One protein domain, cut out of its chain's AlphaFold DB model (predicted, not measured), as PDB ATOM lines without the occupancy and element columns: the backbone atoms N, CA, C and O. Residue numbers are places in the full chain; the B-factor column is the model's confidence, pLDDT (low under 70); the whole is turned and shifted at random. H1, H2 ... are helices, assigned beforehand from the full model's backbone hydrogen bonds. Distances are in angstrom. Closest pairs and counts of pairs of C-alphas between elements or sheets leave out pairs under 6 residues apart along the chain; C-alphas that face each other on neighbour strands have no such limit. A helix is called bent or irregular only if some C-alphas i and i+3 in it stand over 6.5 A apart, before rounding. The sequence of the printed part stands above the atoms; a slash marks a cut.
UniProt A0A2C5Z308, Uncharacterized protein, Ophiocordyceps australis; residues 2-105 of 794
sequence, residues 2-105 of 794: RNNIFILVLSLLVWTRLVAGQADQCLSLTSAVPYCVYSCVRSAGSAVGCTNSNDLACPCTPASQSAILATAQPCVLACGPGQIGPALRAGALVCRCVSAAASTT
ATOM      1  N   ARG A   2     232.706 181.109 206.679       50.28
ATOM      2  CA  ARG A   2     232.332 182.522 206.398       50.28
ATOM      3  C   ARG A   2     231.360 182.730 205.213       50.28
ATOM      4  O   ARG A   2     230.488 183.581 205.306       50.28
ATOM      5  N   ASN A   3     231.453 181.912 204.158       45.53
ATOM      6  CA  ASN A   3     230.549 181.967 202.996       45.53
ATOM      7  C   ASN A   3     229.121 181.448 203.291       45.53
ATOM      8  O   ASN A   3     228.141 182.017 202.823       45.53
ATOM      9  N   ASN A   4     228.988 180.396 204.107       47.06
ATOM     10  CA  ASN A   4     227.698 179.762 204.414       47.06
ATOM     11  C   ASN A   4     226.840 180.644 205.334       47.06
ATOM     12  O   ASN A   4     225.621 180.656 205.207       47.06
ATOM     13  N   ILE A   5     227.481 181.420 206.217       67.19
ATOM     14  CA  ILE A   5     226.814 182.453 207.025       67.19
ATOM     15  C   ILE A   5     226.201 183.520 206.108       67.19
ATOM     16  O   ILE A   5     225.062 183.919 206.317       67.19
ATOM     17  N   PHE A   6     226.916 183.931 205.056       60.47
ATOM     18  CA  PHE A   6     226.404 184.900 204.085       60.47
ATOM     19  C   PHE A   6     225.186 184.368 203.318       60.47
ATOM     20  O   PHE A   6     224.215 185.099 203.146       60.47
ATOM     21  N   ILE A   7     225.195 183.090 202.920       65.44
ATOM     22  CA  ILE A   7     224.038 182.450 202.271       65.44
ATOM     23  C   ILE A   7     222.849 182.342 203.237       65.44
ATOM     24  O   ILE A   7     221.748 182.717 202.855       65.44
ATOM     25  N   LEU A   8     223.051 181.927 204.495       57.22
ATOM     26  CA  LEU A   8     221.973 181.892 205.499       57.22
ATOM     27  C   LEU A   8     221.357 183.277 205.743       57.22
ATOM     28  O   LEU A   8     220.135 183.410 205.744       57.22
ATOM     29  N   VAL A   9     222.184 184.315 205.900       67.00
ATOM     30  CA  VAL A   9     221.715 185.700 206.074       67.00
ATOM     31  C   VAL A   9     220.968 186.191 204.830       67.00
ATOM     32  O   VAL A   9     219.927 186.829 204.970       67.00
ATOM     33  N   LEU A  10     221.421 185.847 203.621       60.88
ATOM     34  CA  LEU A  10     220.693 186.148 202.383       60.88
ATOM     35  C   LEU A  10     219.355 185.399 202.296       60.88
ATOM     36  O   LEU A  10     218.357 186.017 201.939       60.88
ATOM     37  N   SER A  11     219.279 184.123 202.681       59.28
ATOM     38  CA  SER A  11     218.014 183.372 202.728       59.28
ATOM     39  C   SER A  11     217.017 183.970 203.728       59.28
ATOM     40  O   SER A  11     215.843 184.120 203.393       59.28
ATOM     41  N   LEU A  12     217.472 184.386 204.915       53.25
ATOM     42  CA  LEU A  12     216.654 185.093 205.914       53.25
ATOM     43  C   LEU A  12     216.198 186.484 205.428       53.25
ATOM     44  O   LEU A  12     215.051 186.876 205.658       53.25
ATOM     45  N   LEU A  13     217.052 187.213 204.705       46.78
ATOM     46  CA  LEU A  13     216.699 188.492 204.077       46.78
ATOM     47  C   LEU A  13     215.735 188.332 202.890       46.78
ATOM     48  O   LEU A  13     214.916 189.216 202.656       46.78
ATOM     49  N   VAL A  14     215.776 187.211 202.164       48.47
ATOM     50  CA  VAL A  14     214.783 186.889 201.125       48.47
ATOM     51  C   VAL A  14     213.445 186.499 201.757       48.47
ATOM     52  O   VAL A  14     212.418 187.042 201.356       48.47
ATOM     53  N   TRP A  15     213.432 185.652 202.793       43.84
ATOM     54  CA  TRP A  15     212.205 185.285 203.522       43.84
ATOM     55  C   TRP A  15     211.469 186.509 204.086       43.84
ATOM     56  O   TRP A  15     210.276 186.686 203.842       43.84
ATOM     57  N   THR A  16     212.192 187.409 204.759       43.06
ATOM     58  CA  THR A  16     211.622 188.652 205.316       43.06
ATOM     59  C   THR A  16     211.166 189.665 204.259       43.06
ATOM     60  O   THR A  16     210.405 190.576 204.582       43.06
ATOM     61  N   ARG A  17     211.575 189.516 202.992       41.56
ATOM     62  CA  ARG A  17     211.097 190.348 201.872       41.56
ATOM     63  C   ARG A  17     209.961 189.711 201.077       41.56
ATOM     64  O   ARG A  17     209.157 190.454 200.523       41.56
ATOM     65  N   LEU A  18     209.858 188.383 201.042       43.16
ATOM     66  CA  LEU A  18     208.830 187.691 200.261       43.16
ATOM     67  C   LEU A  18     207.460 187.688 200.965       43.16
ATOM     68  O   LEU A  18     206.446 187.921 200.313       43.16
ATOM     69  N   VAL A  19     207.431 187.539 202.297       49.19
ATOM     70  CA  VAL A  19     206.189 187.612 203.103       49.19
ATOM     71  C   VAL A  19     205.497 188.977 202.968       49.19
ATOM     72  O   VAL A  19     204.270 189.049 202.900       49.19
ATOM     73  N   ALA A  20     206.275 190.057 202.848       48.91
ATOM     74  CA  ALA A  20     205.747 191.412 202.696       48.91
ATOM     75  C   ALA A  20     204.907 191.609 201.417       48.91
ATOM     76  O   ALA A  20     204.026 192.460 201.405       48.91
ATOM     77  N   GLY A  21     205.142 190.825 200.356       47.81
ATOM     78  CA  GLY A  21     204.486 191.010 199.055       47.81
ATOM     79  C   GLY A  21     203.065 190.446 198.935       47.81
ATOM     80  O   GLY A  21     202.374 190.767 197.972       47.81
ATOM     81  N   GLN A  22     202.616 189.604 199.874       54.59
ATOM     82  CA  GLN A  22     201.272 189.000 199.831       54.59
ATOM     83  C   GLN A  22     200.316 189.531 200.909       54.59
ATOM     84  O   GLN A  22     199.105 189.338 200.792       54.59
ATOM     85  N   ALA A  23     200.821 190.262 201.909       57.44
ATOM     86  CA  ALA A  23     199.988 190.911 202.920       57.44
ATOM     87  C   ALA A  23     199.015 191.943 202.310       57.44
ATOM     88  O   ALA A  23     197.866 192.011 202.743       57.44
ATOM     89  N   ASP A  24     199.424 192.676 201.265       62.41
ATOM     90  CA  ASP A  24     198.598 193.672 200.559       62.41
ATOM     91  C   ASP A  24     197.283 193.110 199.989       62.41
ATOM     92  O   ASP A  24     196.240 193.762 200.069       62.41
ATOM     93  N   GLN A  25     197.285 191.872 199.478       72.12
ATOM     94  CA  GLN A  25     196.060 191.230 198.977       72.12
ATOM     95  C   GLN A  25     195.058 190.985 200.117       72.12
ATOM     96  O   GLN A  25     193.855 191.199 199.962       72.12
ATOM     97  N   CYS A  26     195.556 190.611 201.298       80.25
ATOM     98  CA  CYS A  26     194.735 190.416 202.492       80.25
ATOM     99  C   CYS A  26     194.342 191.739 203.170       80.25
ATOM    100  O   CYS A  26     193.304 191.804 203.828       80.25
ATOM    101  N   LEU A  27     195.116 192.809 202.966       78.56
ATOM    102  CA  LEU A  27     194.854 194.143 203.509       78.56
ATOM    103  C   LEU A  27     193.525 194.726 202.999       78.56
ATOM    104  O   LEU A  27     192.833 195.423 203.738       78.56
ATOM    105  N   SER A  28     193.112 194.358 201.781       79.94
ATOM    106  CA  SER A  28     191.798 194.721 201.228       79.94
ATOM    107  C   SER A  28     190.624 194.168 202.049       79.94
ATOM    108  O   SER A  28     189.574 194.809 202.113       79.94
ATOM    109  N   LEU A  29     190.789 193.024 202.730       80.25
ATOM    110  CA  LEU A  29     189.755 192.430 203.589       80.25
ATOM    111  C   LEU A  29     189.672 193.112 204.965       80.25
ATOM    112  O   LEU A  29     188.607 193.104 205.583       80.25
ATOM    113  N   THR A  30     190.746 193.765 205.423       79.12
ATOM    114  CA  THR A  30     190.746 194.584 206.650       79.12
ATOM    115  C   THR A  30     189.701 195.704 206.585       79.12
ATOM    116  O   THR A  30     189.128 196.064 207.609       79.12
ATOM    117  N   SER A  31     189.367 196.183 205.381       82.94
ATOM    118  CA  SER A  31     188.293 197.157 205.115       82.94
ATOM    119  C   SER A  31     186.908 196.727 205.624       82.94
ATOM    120  O   SER A  31     186.044 197.576 205.826       82.94
ATOM    121  N   ALA A  32     186.678 195.423 205.822       83.62
ATOM    122  CA  ALA A  32     185.430 194.879 206.361       83.62
ATOM    123  C   ALA A  32     185.406 194.797 207.903       83.62
ATOM    124  O   ALA A  32     184.382 194.426 208.481       83.62
ATOM    125  N   VAL A  33     186.510 195.122 208.586       87.38
ATOM    126  CA  VAL A  33     186.575 195.168 210.054       87.38
ATOM    127  C   VAL A  33     186.094 196.546 210.534       87.38
ATOM    128  O   VAL A  33     186.671 197.560 210.139       87.38
ATOM    129  N   PRO A  34     185.077 196.637 211.413       91.12
ATOM    130  CA  PRO A  34     184.615 197.923 211.927       91.12
ATOM    131  C   PRO A  34     185.715 198.628 212.734       91.12
ATOM    132  O   PRO A  34     186.362 198.029 213.596       91.12
ATOM    133  N   TYR A  35     185.897 199.926 212.469       89.25
ATOM    134  CA  TYR A  35     187.069 200.715 212.882       89.25
ATOM    135  C   TYR A  35     187.408 200.623 214.381       89.25
ATOM    136  O   TYR A  35     188.574 200.481 214.743       89.25
ATOM    137  N   CYS A  36     186.390 200.624 215.253       91.62
ATOM    138  CA  CYS A  36     186.568 200.466 216.699       91.62
ATOM    139  C   CYS A  36     187.246 199.128 217.055       91.62
ATOM    140  O   CYS A  36     188.269 199.106 217.743       91.62
ATOM    141  N   VAL A  37     186.753 198.013 216.500       90.38
ATOM    142  CA  VAL A  37     187.329 196.681 216.741       90.38
ATOM    143  C   VAL A  37     188.735 196.585 216.144       90.38
ATOM    144  O   VAL A  37     189.626 196.031 216.786       90.38
ATOM    145  N   TYR A  38     188.976 197.195 214.978       89.56
ATOM    146  CA  TYR A  38     190.313 197.262 214.382       89.56
ATOM    147  C   TYR A  38     191.322 197.990 215.290       89.56
ATOM    148  O   TYR A  38     192.417 197.474 215.525       89.56
ATOM    149  N   SER A  39     190.951 199.135 215.878       91.69
ATOM    150  CA  SER A  39     191.816 199.843 216.837       91.69
ATOM    151  C   SER A  39     192.071 199.055 218.128       91.69
ATOM    152  O   SER A  39     193.202 199.052 218.621       91.69
ATOM    153  N   CYS A  40     191.075 198.322 218.636       92.31
ATOM    154  CA  CYS A  40     191.235 197.439 219.793       92.31
ATOM    155  C   CYS A  40     192.197 196.276 219.508       92.31
ATOM    156  O   CYS A  40     193.158 196.073 220.250       92.31
ATOM    157  N   VAL A  41     191.979 195.541 218.411       89.50
ATOM    158  CA  VAL A  41     192.808 194.389 218.018       89.50
ATOM    159  C   VAL A  41     194.244 194.819 217.714       89.50
ATOM    160  O   VAL A  41     195.177 194.137 218.128       89.50
ATOM    161  N   ARG A  42     194.452 195.975 217.069       88.62
ATOM    162  CA  ARG A  42     195.797 196.511 216.802       88.62
ATOM    163  C   ARG A  42     196.536 196.905 218.086       88.62
ATOM    164  O   ARG A  42     197.720 196.604 218.209       88.62
ATOM    165  N   SER A  43     195.841 197.513 219.051       91.19
ATOM    166  CA  SER A  43     196.421 197.882 220.355       91.19
ATOM    167  C   SER A  43     196.803 196.645 221.179       91.19
ATOM    168  O   SER A  43     197.912 196.566 221.710       91.19
ATOM    169  N   ALA A  44     195.929 195.633 221.214       90.62
ATOM    170  CA  ALA A  44     196.224 194.335 221.817       90.62
ATOM    171  C   ALA A  44     197.380 193.610 221.101       90.62
ATOM    172  O   ALA A  44     198.272 193.083 221.757       90.62
ATOM    173  N   GLY A  45     197.427 193.664 219.766       88.56
ATOM    174  CA  GLY A  45     198.536 193.150 218.960       88.56
ATOM    175  C   GLY A  45     199.884 193.722 219.399       88.56
ATOM    176  O   GLY A  45     200.808 192.958 219.674       88.56
ATOM    177  N   SER A  46     199.985 195.044 219.558       88.19
ATOM    178  CA  SER A  46     201.216 195.685 220.042       88.19
ATOM    179  C   SER A  46     201.599 195.295 221.477       88.19
ATOM    180  O   SER A  46     202.789 195.217 221.770       88.19
ATOM    181  N   ALA A  47     200.632 194.977 222.346       85.75
ATOM    182  CA  ALA A  47     200.899 194.475 223.700       85.75
ATOM    183  C   ALA A  47     201.411 193.019 223.709       85.75
ATOM    184  O   ALA A  47     202.182 192.641 224.587       85.75
ATOM    185  N   VAL A  48     201.032 192.221 222.706       87.56
ATOM    186  CA  VAL A  48     201.466 190.822 222.507       87.56
ATOM    187  C   VAL A  48     202.756 190.725 221.665       87.56
ATOM    188  O   VAL A  48     203.267 189.638 221.410       87.56
ATOM    189  N   GLY A  49     203.335 191.859 221.256       86.81
ATOM    190  CA  GLY A  49     204.589 191.918 220.495       86.81
ATOM    191  C   GLY A  49     204.426 191.970 218.971       86.81
ATOM    192  O   GLY A  49     205.429 192.036 218.261       86.81
ATOM    193  N   CYS A  50     203.197 192.031 218.447       88.94
ATOM    194  CA  CYS A  50     202.931 192.353 217.041       88.94
ATOM    195  C   CYS A  50     203.144 193.856 216.789       88.94
ATOM    196  O   CYS A  50     202.202 194.631 216.628       88.94
ATOM    197  N   THR A  51     204.408 194.282 216.788       82.38
ATOM    198  CA  THR A  51     204.834 195.681 216.599       82.38
ATOM    199  C   THR A  51     204.644 196.170 215.160       82.38
ATOM    200  O   THR A  51     204.341 197.342 214.927       82.38
ATOM    201  N   ASN A  52     204.769 195.271 214.182       80.75
ATOM    202  CA  ASN A  52     204.573 195.568 212.767       80.75
ATOM    203  C   ASN A  52     203.077 195.696 212.442       80.75
ATOM    204  O   ASN A  52     202.381 194.703 212.261       80.75
ATOM    205  N   SER A  53     202.583 196.928 212.293       68.62
ATOM    206  CA  SER A  53     201.161 197.201 211.996       68.62
ATOM    207  C   SER A  53     200.661 196.692 210.633       68.62
ATOM    208  O   SER A  53     199.456 196.690 210.401       68.62
ATOM    209  N   ASN A  54     201.569 196.275 209.747       75.25
ATOM    210  CA  ASN A  54     201.269 195.675 208.444       75.25
ATOM    211  C   ASN A  54     201.460 194.148 208.445       75.25
ATOM    212  O   ASN A  54     201.145 193.494 207.453       75.25
ATOM    213  N   ASP A  55     201.981 193.569 209.531       81.06
ATOM    214  CA  ASP A  55     202.189 192.130 209.639       81.06
ATOM    215  C   ASP A  55     200.895 191.461 210.110       81.06
ATOM    216  O   ASP A  55     200.650 191.255 211.298       81.06
ATOM    217  N   LEU A  56     200.030 191.155 209.142       81.56
ATOM    218  CA  LEU A  56     198.781 190.423 209.360       81.56
ATOM    219  C   LEU A  56     199.030 188.939 209.712       81.56
ATOM    220  O   LEU A  56     198.093 188.252 210.107       81.56
ATOM    221  N   ALA A  57     200.267 188.438 209.611       82.75
ATOM    222  CA  ALA A  57     200.624 187.085 210.035       82.75
ATOM    223  C   ALA A  57     200.697 186.971 211.559       82.75
ATOM    224  O   ALA A  57     200.092 186.061 212.123       82.75
ATOM    225  N   CYS A  58     201.349 187.918 212.234       87.69
ATOM    226  CA  CYS A  58     201.510 187.934 213.682       87.69
ATOM    227  C   CYS A  58     200.188 187.738 214.447       87.69
ATOM    228  O   CYS A  58     200.128 186.766 215.203       87.69
ATOM    229  N   PRO A  59     199.105 188.526 214.241       85.12
ATOM    230  CA  PRO A  59     197.829 188.345 214.950       85.12
ATOM    231  C   PRO A  59     197.028 187.105 214.516       85.12
ATOM    232  O   PRO A  59     196.046 186.757 215.168       85.12
ATOM    233  N   CYS A  60     197.439 186.437 213.435       88.69
ATOM    234  CA  CYS A  60     196.823 185.219 212.913       88.69
ATOM    235  C   CYS A  60     197.592 183.938 213.294       88.69
ATOM    236  O   CYS A  60     197.247 182.856 212.818       88.69
ATOM    237  N   THR A  61     198.622 184.024 214.149       86.12
ATOM    238  CA  THR A  61     199.281 182.833 214.711       86.12
ATOM    239  C   THR A  61     198.546 182.329 215.965       86.12
ATOM    240  O   THR A  61     198.145 183.140 216.799       86.12
ATOM    241  N   PRO A  62     198.409 181.002 216.179       75.12
ATOM    242  CA  PRO A  62     197.651 180.471 217.321       75.12
ATOM    243  C   PRO A  62     198.177 180.902 218.700       75.12
ATOM    244  O   PRO A  62     197.410 180.980 219.655       75.12
ATOM    245  N   ALA A  63     199.482 181.180 218.803       75.62
ATOM    246  CA  ALA A  63     200.132 181.584 220.047       75.62
ATOM    247  C   ALA A  63     199.867 183.050 220.428       75.62
ATOM    248  O   ALA A  63     199.803 183.363 221.613       75.62
ATOM    249  N   SER A  64     199.698 183.947 219.448       81.81
ATOM    250  CA  SER A  64     199.340 185.343 219.716       81.81
ATOM    251  C   SER A  64     197.828 185.525 219.829       81.81
ATOM    252  O   SER A  64     197.379 186.317 220.650       81.81
ATOM    253  N   GLN A  65     197.034 184.781 219.049       80.81
ATOM    254  CA  GLN A  65     195.588 184.975 218.929       80.81
ATOM    255  C   GLN A  65     194.873 184.882 220.285       80.81
ATOM    256  O   GLN A  65     194.011 185.707 220.580       80.81
ATOM    257  N   SER A  66     195.250 183.922 221.134       79.12
ATOM    258  CA  SER A  66     194.699 183.763 222.487       79.12
ATOM    259  C   SER A  66     195.012 184.959 223.396       79.12
ATOM    260  O   SER A  66     194.111 185.490 224.045       79.12
ATOM    261  N   ALA A  67     196.259 185.433 223.396       81.25
ATOM    262  CA  ALA A  67     196.679 186.603 224.165       81.25
ATOM    263  C   ALA A  67     196.046 187.903 223.633       81.25
ATOM    264  O   ALA A  67     195.579 188.733 224.412       81.25
ATOM    265  N   ILE A  68     195.951 188.055 222.307       87.06
ATOM    266  CA  ILE A  68     195.321 189.207 221.654       87.06
ATOM    267  C   ILE A  68     193.830 189.255 221.982       87.06
ATOM    268  O   ILE A  68     193.341 190.340 222.279       87.06
ATOM    269  N   LEU A  69     193.107 188.127 221.995       81.69
ATOM    270  CA  LEU A  69     191.710 188.117 222.448       81.69
ATOM    271  C   LEU A  69     191.592 188.530 223.920       81.69
ATOM    272  O   LEU A  69     190.798 189.421 224.220       81.69
ATOM    273  N   ALA A  70     192.416 187.970 224.810       83.38
ATOM    274  CA  ALA A  70     192.390 188.304 226.235       83.38
ATOM    275  C   ALA A  70     192.642 189.805 226.496       83.38
ATOM    276  O   ALA A  70     191.957 190.414 227.317       83.38
ATOM    277  N   THR A  71     193.577 190.432 225.771       86.31
ATOM    278  CA  THR A  71     193.844 191.879 225.875       86.31
ATOM    279  C   THR A  71     192.816 192.738 225.123       86.31
ATOM    280  O   THR A  71     192.485 193.832 225.578       86.31
ATOM    281  N   ALA A  72     192.277 192.277 223.989       90.19
ATOM    282  CA  ALA A  72     191.319 193.042 223.187       90.19
ATOM    283  C   ALA A  72     189.894 193.021 223.758       90.19
ATOM    284  O   ALA A  72     189.181 194.008 223.594       90.19
ATOM    285  N   GLN A  73     189.475 191.938 224.425       87.88
ATOM    286  CA  GLN A  73     188.122 191.740 224.967       87.88
ATOM    287  C   GLN A  73     187.505 192.987 225.632       87.88
ATOM    288  O   GLN A  73     186.457 193.421 225.151       87.88
ATOM    289  N   PRO A  74     188.111 193.622 226.658       88.88
ATOM    290  CA  PRO A  74     187.510 194.791 227.311       88.88
ATOM    291  C   PRO A  74     187.289 195.980 226.359       88.88
ATOM    292  O   PRO A  74     186.306 196.704 226.495       88.88
ATOM    293  N   CYS A  75     188.156 196.155 225.358       92.00
ATOM    294  CA  CYS A  75     188.020 197.195 224.337       92.00
ATOM    295  C   CYS A  75     186.949 196.827 223.291       92.00
ATOM    296  O   CYS A  75     186.117 197.653 222.925       92.00
ATOM    297  N   VAL A  76     186.906 195.565 222.849       90.88
ATOM    298  CA  VAL A  76     185.932 195.077 221.856       90.88
ATOM    299  C   VAL A  76     184.505 195.073 222.409       90.88
ATOM    300  O   VAL A  76     183.578 195.418 221.679       90.88
ATOM    301  N   LEU A  77     184.311 194.770 223.698       89.19
ATOM    302  CA  LEU A  77     183.003 194.899 224.353       89.19
ATOM    303  C   LEU A  77     182.519 196.363 224.374       89.19
ATOM    304  O   LEU A  77     181.330 196.611 224.173       89.19
ATOM    305  N   ALA A  78     183.426 197.336 224.525       90.81
ATOM    306  CA  ALA A  78     183.094 198.762 224.462       90.81
ATOM    307  C   ALA A  78     182.693 199.246 223.049       90.81
ATOM    308  O   ALA A  78     182.001 200.255 222.926       90.81
ATOM    309  N   CYS A  79     183.042 198.512 221.983       89.25
ATOM    310  CA  CYS A  79     182.584 198.794 220.614       89.25
ATOM    311  C   CYS A  79     181.110 198.417 220.350       89.25
ATOM    312  O   CYS A  79     180.586 198.713 219.273       89.25
ATOM    313  N   GLY A  80     180.439 197.771 221.311       88.44
ATOM    314  CA  GLY A  80     179.033 197.375 221.235       88.44
ATOM    315  C   GLY A  80     178.797 196.032 220.519       88.44
ATOM    316  O   GLY A  80     179.469 195.709 219.534       88.44
ATOM    317  N   PRO A  81     177.804 195.235 220.964       79.81
ATOM    318  CA  PRO A  81     177.656 193.832 220.558       79.81
ATOM    319  C   PRO A  81     177.395 193.636 219.056       79.81
ATOM    320  O   PRO A  81     177.830 192.641 218.479       79.81
ATOM    321  N   GLY A  82     176.749 194.603 218.393       82.19
ATOM    322  CA  GLY A  82     176.463 194.538 216.955       82.19
ATOM    323  C   GLY A  82     177.707 194.524 216.054       82.19
ATOM    324  O   GLY A  82     177.633 194.014 214.940       82.19
ATOM    325  N   GLN A  83     178.852 195.030 216.528       82.94
ATOM    326  CA  GLN A  83     180.100 195.083 215.749       82.94
ATOM    327  C   GLN A  83     180.940 193.800 215.855       82.94
ATOM    328  O   GLN A  83     181.792 193.545 215.002       82.94
ATOM    329  N   ILE A  84     180.688 192.964 216.868       79.56
ATOM    330  CA  ILE A  84     181.491 191.769 217.166       79.56
ATOM    331  C   ILE A  84     181.279 190.686 216.094       79.56
ATOM    332  O   ILE A  84     182.239 190.152 215.539       79.56
ATOM    333  N   GLY A  85     180.020 190.404 215.742       79.69
ATOM    334  CA  GLY A  85     179.653 189.376 214.759       79.69
ATOM    335  C   GLY A  85     180.193 189.603 213.332       79.69
ATOM    336  O   GLY A  85     180.624 188.633 212.704       79.69
ATOM    337  N   PRO A  86     180.187 190.840 212.796       77.50
ATOM    338  CA  PRO A  86     180.886 191.179 211.555       77.50
ATOM    339  C   PRO A  86     182.411 191.091 211.686       77.50
ATOM    340  O   PRO A  86     183.060 190.478 210.836       77.50
ATOM    341  N   ALA A  87     182.987 191.631 212.768       80.81
ATOM    342  CA  ALA A  87     184.436 191.676 212.957       80.81
ATOM    343  C   ALA A  87     185.080 190.284 213.049       80.81
ATOM    344  O   ALA A  87     186.124 190.065 212.439       80.81
ATOM    345  N   LEU A  88     184.449 189.324 213.740       81.31
ATOM    346  CA  LEU A  88     184.943 187.940 213.809       81.31
ATOM    347  C   LEU A  88     184.975 187.269 212.428       81.31
ATOM    348  O   LEU A  88     185.939 186.575 212.108       81.31
ATOM    349  N   ARG A  89     183.964 187.503 211.579       80.06
ATOM    350  CA  ARG A  89     183.937 186.960 210.207       80.06
ATOM    351  C   ARG A  89     185.008 187.604 209.332       80.06
ATOM    352  O   ARG A  89     185.729 186.886 208.645       80.06
ATOM    353  N   ALA A  90     185.151 188.928 209.391       81.62
ATOM    354  CA  ALA A  90     186.193 189.648 208.661       81.62
ATOM    355  C   ALA A  90     187.601 189.190 209.089       81.62
ATOM    356  O   ALA A  90     188.408 188.826 208.237       81.62
ATOM    357  N   GLY A  91     187.869 189.094 210.397       84.88
ATOM    358  CA  GLY A  91     189.139 188.594 210.936       84.88
ATOM    359  C   GLY A  91     189.448 187.151 210.524       84.88
ATOM    360  O   GLY A  91     190.564 186.859 210.099       84.88
ATOM    361  N   ALA A  92     188.456 186.256 210.551       84.50
ATOM    362  CA  ALA A  92     188.624 184.877 210.085       84.50
ATOM    363  C   ALA A  92     188.947 184.790 208.581       84.50
ATOM    364  O   ALA A  92     189.733 183.934 208.172       84.50
ATOM    365  N   LEU A  93     188.381 185.676 207.752       83.81
ATOM    366  CA  LEU A  93     188.708 185.761 206.324       83.81
ATOM    367  C   LEU A  93     190.103 186.360 206.082       83.81
ATOM    368  O   LEU A  93     190.833 185.841 205.238       83.81
ATOM    369  N   VAL A  94     190.513 187.371 206.856       86.69
ATOM    370  CA  VAL A  94     191.883 187.916 206.831       86.69
ATOM    371  C   VAL A  94     192.900 186.825 207.183       86.69
ATOM    372  O   VAL A  94     193.806 186.567 206.393       86.69
ATOM    373  N   CYS A  95     192.724 186.102 208.293       87.25
ATOM    374  CA  CYS A  95     193.654 185.035 208.675       87.25
ATOM    375  C   CYS A  95     193.654 183.850 207.694       87.25
ATOM    376  O   CYS A  95     194.714 183.286 207.413       87.25
ATOM    377  N   ARG A  96     192.505 183.512 207.088       87.19
ATOM    378  CA  ARG A  96     192.447 182.532 205.988       87.19
ATOM    379  C   ARG A  96     193.232 183.002 204.761       87.19
ATOM    380  O   ARG A  96     194.032 182.223 204.249       87.19
ATOM    381  N   CYS A  97     193.090 184.262 204.353       87.12
ATOM    382  CA  CYS A  97     193.882 184.854 203.271       87.12
ATOM    383  C   CYS A  97     195.392 184.772 203.560       87.12
ATOM    384  O   CYS A  97     196.155 184.290 202.726       87.12
ATOM    385  N   VAL A  98     195.820 185.143 204.770       85.38
ATOM    386  CA  VAL A  98     197.237 185.120 205.173       85.38
ATOM    387  C   VAL A  98     197.812 183.696 205.201       85.38
ATOM    388  O   VAL A  98     198.942 183.476 204.770       85.38
ATOM    389  N   SER A  99     197.036 182.700 205.639       80.31
ATOM    390  CA  SER A  99     197.468 181.290 205.609       80.31
ATOM    391  C   SER A  99     197.503 180.682 204.192       80.31
ATOM    392  O   SER A  99     198.388 179.878 203.887       80.31
ATOM    393  N   ALA A 100     196.619 181.117 203.285       77.88
ATOM    394  CA  ALA A 100     196.683 180.766 201.862       77.88
ATOM    395  C   ALA A 100     197.897 181.408 201.159       77.88
ATOM    396  O   ALA A 100     198.591 180.746 200.383       77.88
ATOM    397  N   ALA A 101     198.214 182.663 201.494       64.69
ATOM    398  CA  ALA A 101     199.436 183.340 201.061       64.69
ATOM    399  C   ALA A 101     200.691 182.567 201.513       64.69
ATOM    400  O   ALA A 101     201.479 182.116 200.681       64.69
ATOM    401  N   ALA A 102     200.818 182.277 202.813       61.75
ATOM    402  CA  ALA A 102     201.938 181.503 203.358       61.75
ATOM    403  C   ALA A 102     202.143 180.150 202.641       61.75
ATOM    404  O   ALA A 102     203.274 179.775 202.332       61.75
ATOM    405  N   SER A 103     201.049 179.464 202.290       55.16
ATOM    406  CA  SER A 103     201.076 178.194 201.544       55.16
ATOM    407  C   SER A 103     201.637 178.329 200.119       55.16
ATOM    408  O   SER A 103     202.253 177.399 199.603       55.16
ATOM    409  N   THR A 104     201.483 179.495 199.485       46.56
ATOM    410  CA  THR A 104     201.960 179.766 198.113       46.56
ATOM    411  C   THR A 104     203.490 179.892 198.040       46.56
ATOM    412  O   THR A 104     204.098 179.607 197.009       46.56
ATOM    413  N   THR A 105     204.145 180.258 199.148       41.12
ATOM    414  CA  THR A 105     205.610 180.437 199.214       41.12
ATOM    415  C   THR A 105     206.390 179.112 199.162       41.12
ATOM    416  O   THR A 105     207.572 179.106 198.828       41.12
TER     417      THR A 105
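What this domain is: This is residues 2 to 105 of the 794 residues of an uncharacterized protein of Ophiocordyceps australis (UniProt A0A2C5Z308). Two pairs of helices make the body, H2 beside H5 and H3 crossed by H4, with the loop of residues 48 to 61 in the space between the pairs. From this body residues 2 to 14, which belong to H1, stick out as a free arm, and the arm gives the domain much of its length. The printed part has 104 residues with five named helices, in the order H1 to H5, and no named strand; the class is all helix. The whole is only just loose, close to compact, with a radius of gyration of the C-alphas of 15.8 A, and it spans 57 by 25 by 18 A.

Where its parts are: H1, residues 2 to 18, begins at C-alpha 2 at (232.332, 182.522, 206.398) and is 24.8 A long. H2, residues 20 to 30, is 15.8 A long and only just irregular: C-alphas 21 and 24 are 6.6 A apart. H3, residues 35 to 47, is 18.6 A long and begins at C-alpha 35 at (187.069, 200.715, 212.882). H4, residues 62 to 78, is 24.4 A long and irregular, with C-alphas 71 and 74 7.1 A apart and a kink of 50 degrees near residue 72. H5, residues 81 to 105, is the longest helix at 37.6 A and ends at C-alpha 105 at (205.610, 180.437, 199.214); it is neither bent nor irregular, but only just: C-alphas 82 and 85 are 6.5 A apart.

How they stand to each other: H1 touches no helix, and it and H2 meet only through their link. H2 touches residues 90 to 101 of H5 at a shallow tilt of 23 degrees, opposite ways; their closest C-alphas, of Cys 26 and Cys 97, are 5.7 A apart. H2 and H3 are only just apart, at 8.2 A. H3 touches H4 at a steep tilt of 47 degrees, opposite ways, closest at the C-alphas of Ala 44 and Ile 68, 5.2 A apart. With residue 37 alone, H3 only just touches residues 83 to 87 of H5, with 3 pairs of C-alphas within 8 A; the closest are those of Val 37 and Ala 87, 6.9 A apart. H4 and H5 are close but not clearly touching, closest at the C-alphas of Val 76 and Ile 84, 7.3 A apart. Every O i to N i+4 pair is within hydrogen-bond range in H3, against 12 of 13 in H1, 8 of 13 in H4, 17 of 21 in H5 and 1 of 7 in H2, where 5 of 8 O i to N i+3 pairs are within range.

The domain as a whole: The C-alphas farthest apart, of Arg 2 and Gly 82, are 58.1 A apart; without residues 2 to 14 the body spans 38 by 24 by 18 A. The printed part has no cut. The link from H3 to H4 is long, with 14 residues, and the other links are tight. The mean pLDDT of the printed part is 76.0, and residues 2 to 24, residue 53 and residues 101 to 105 are under 70.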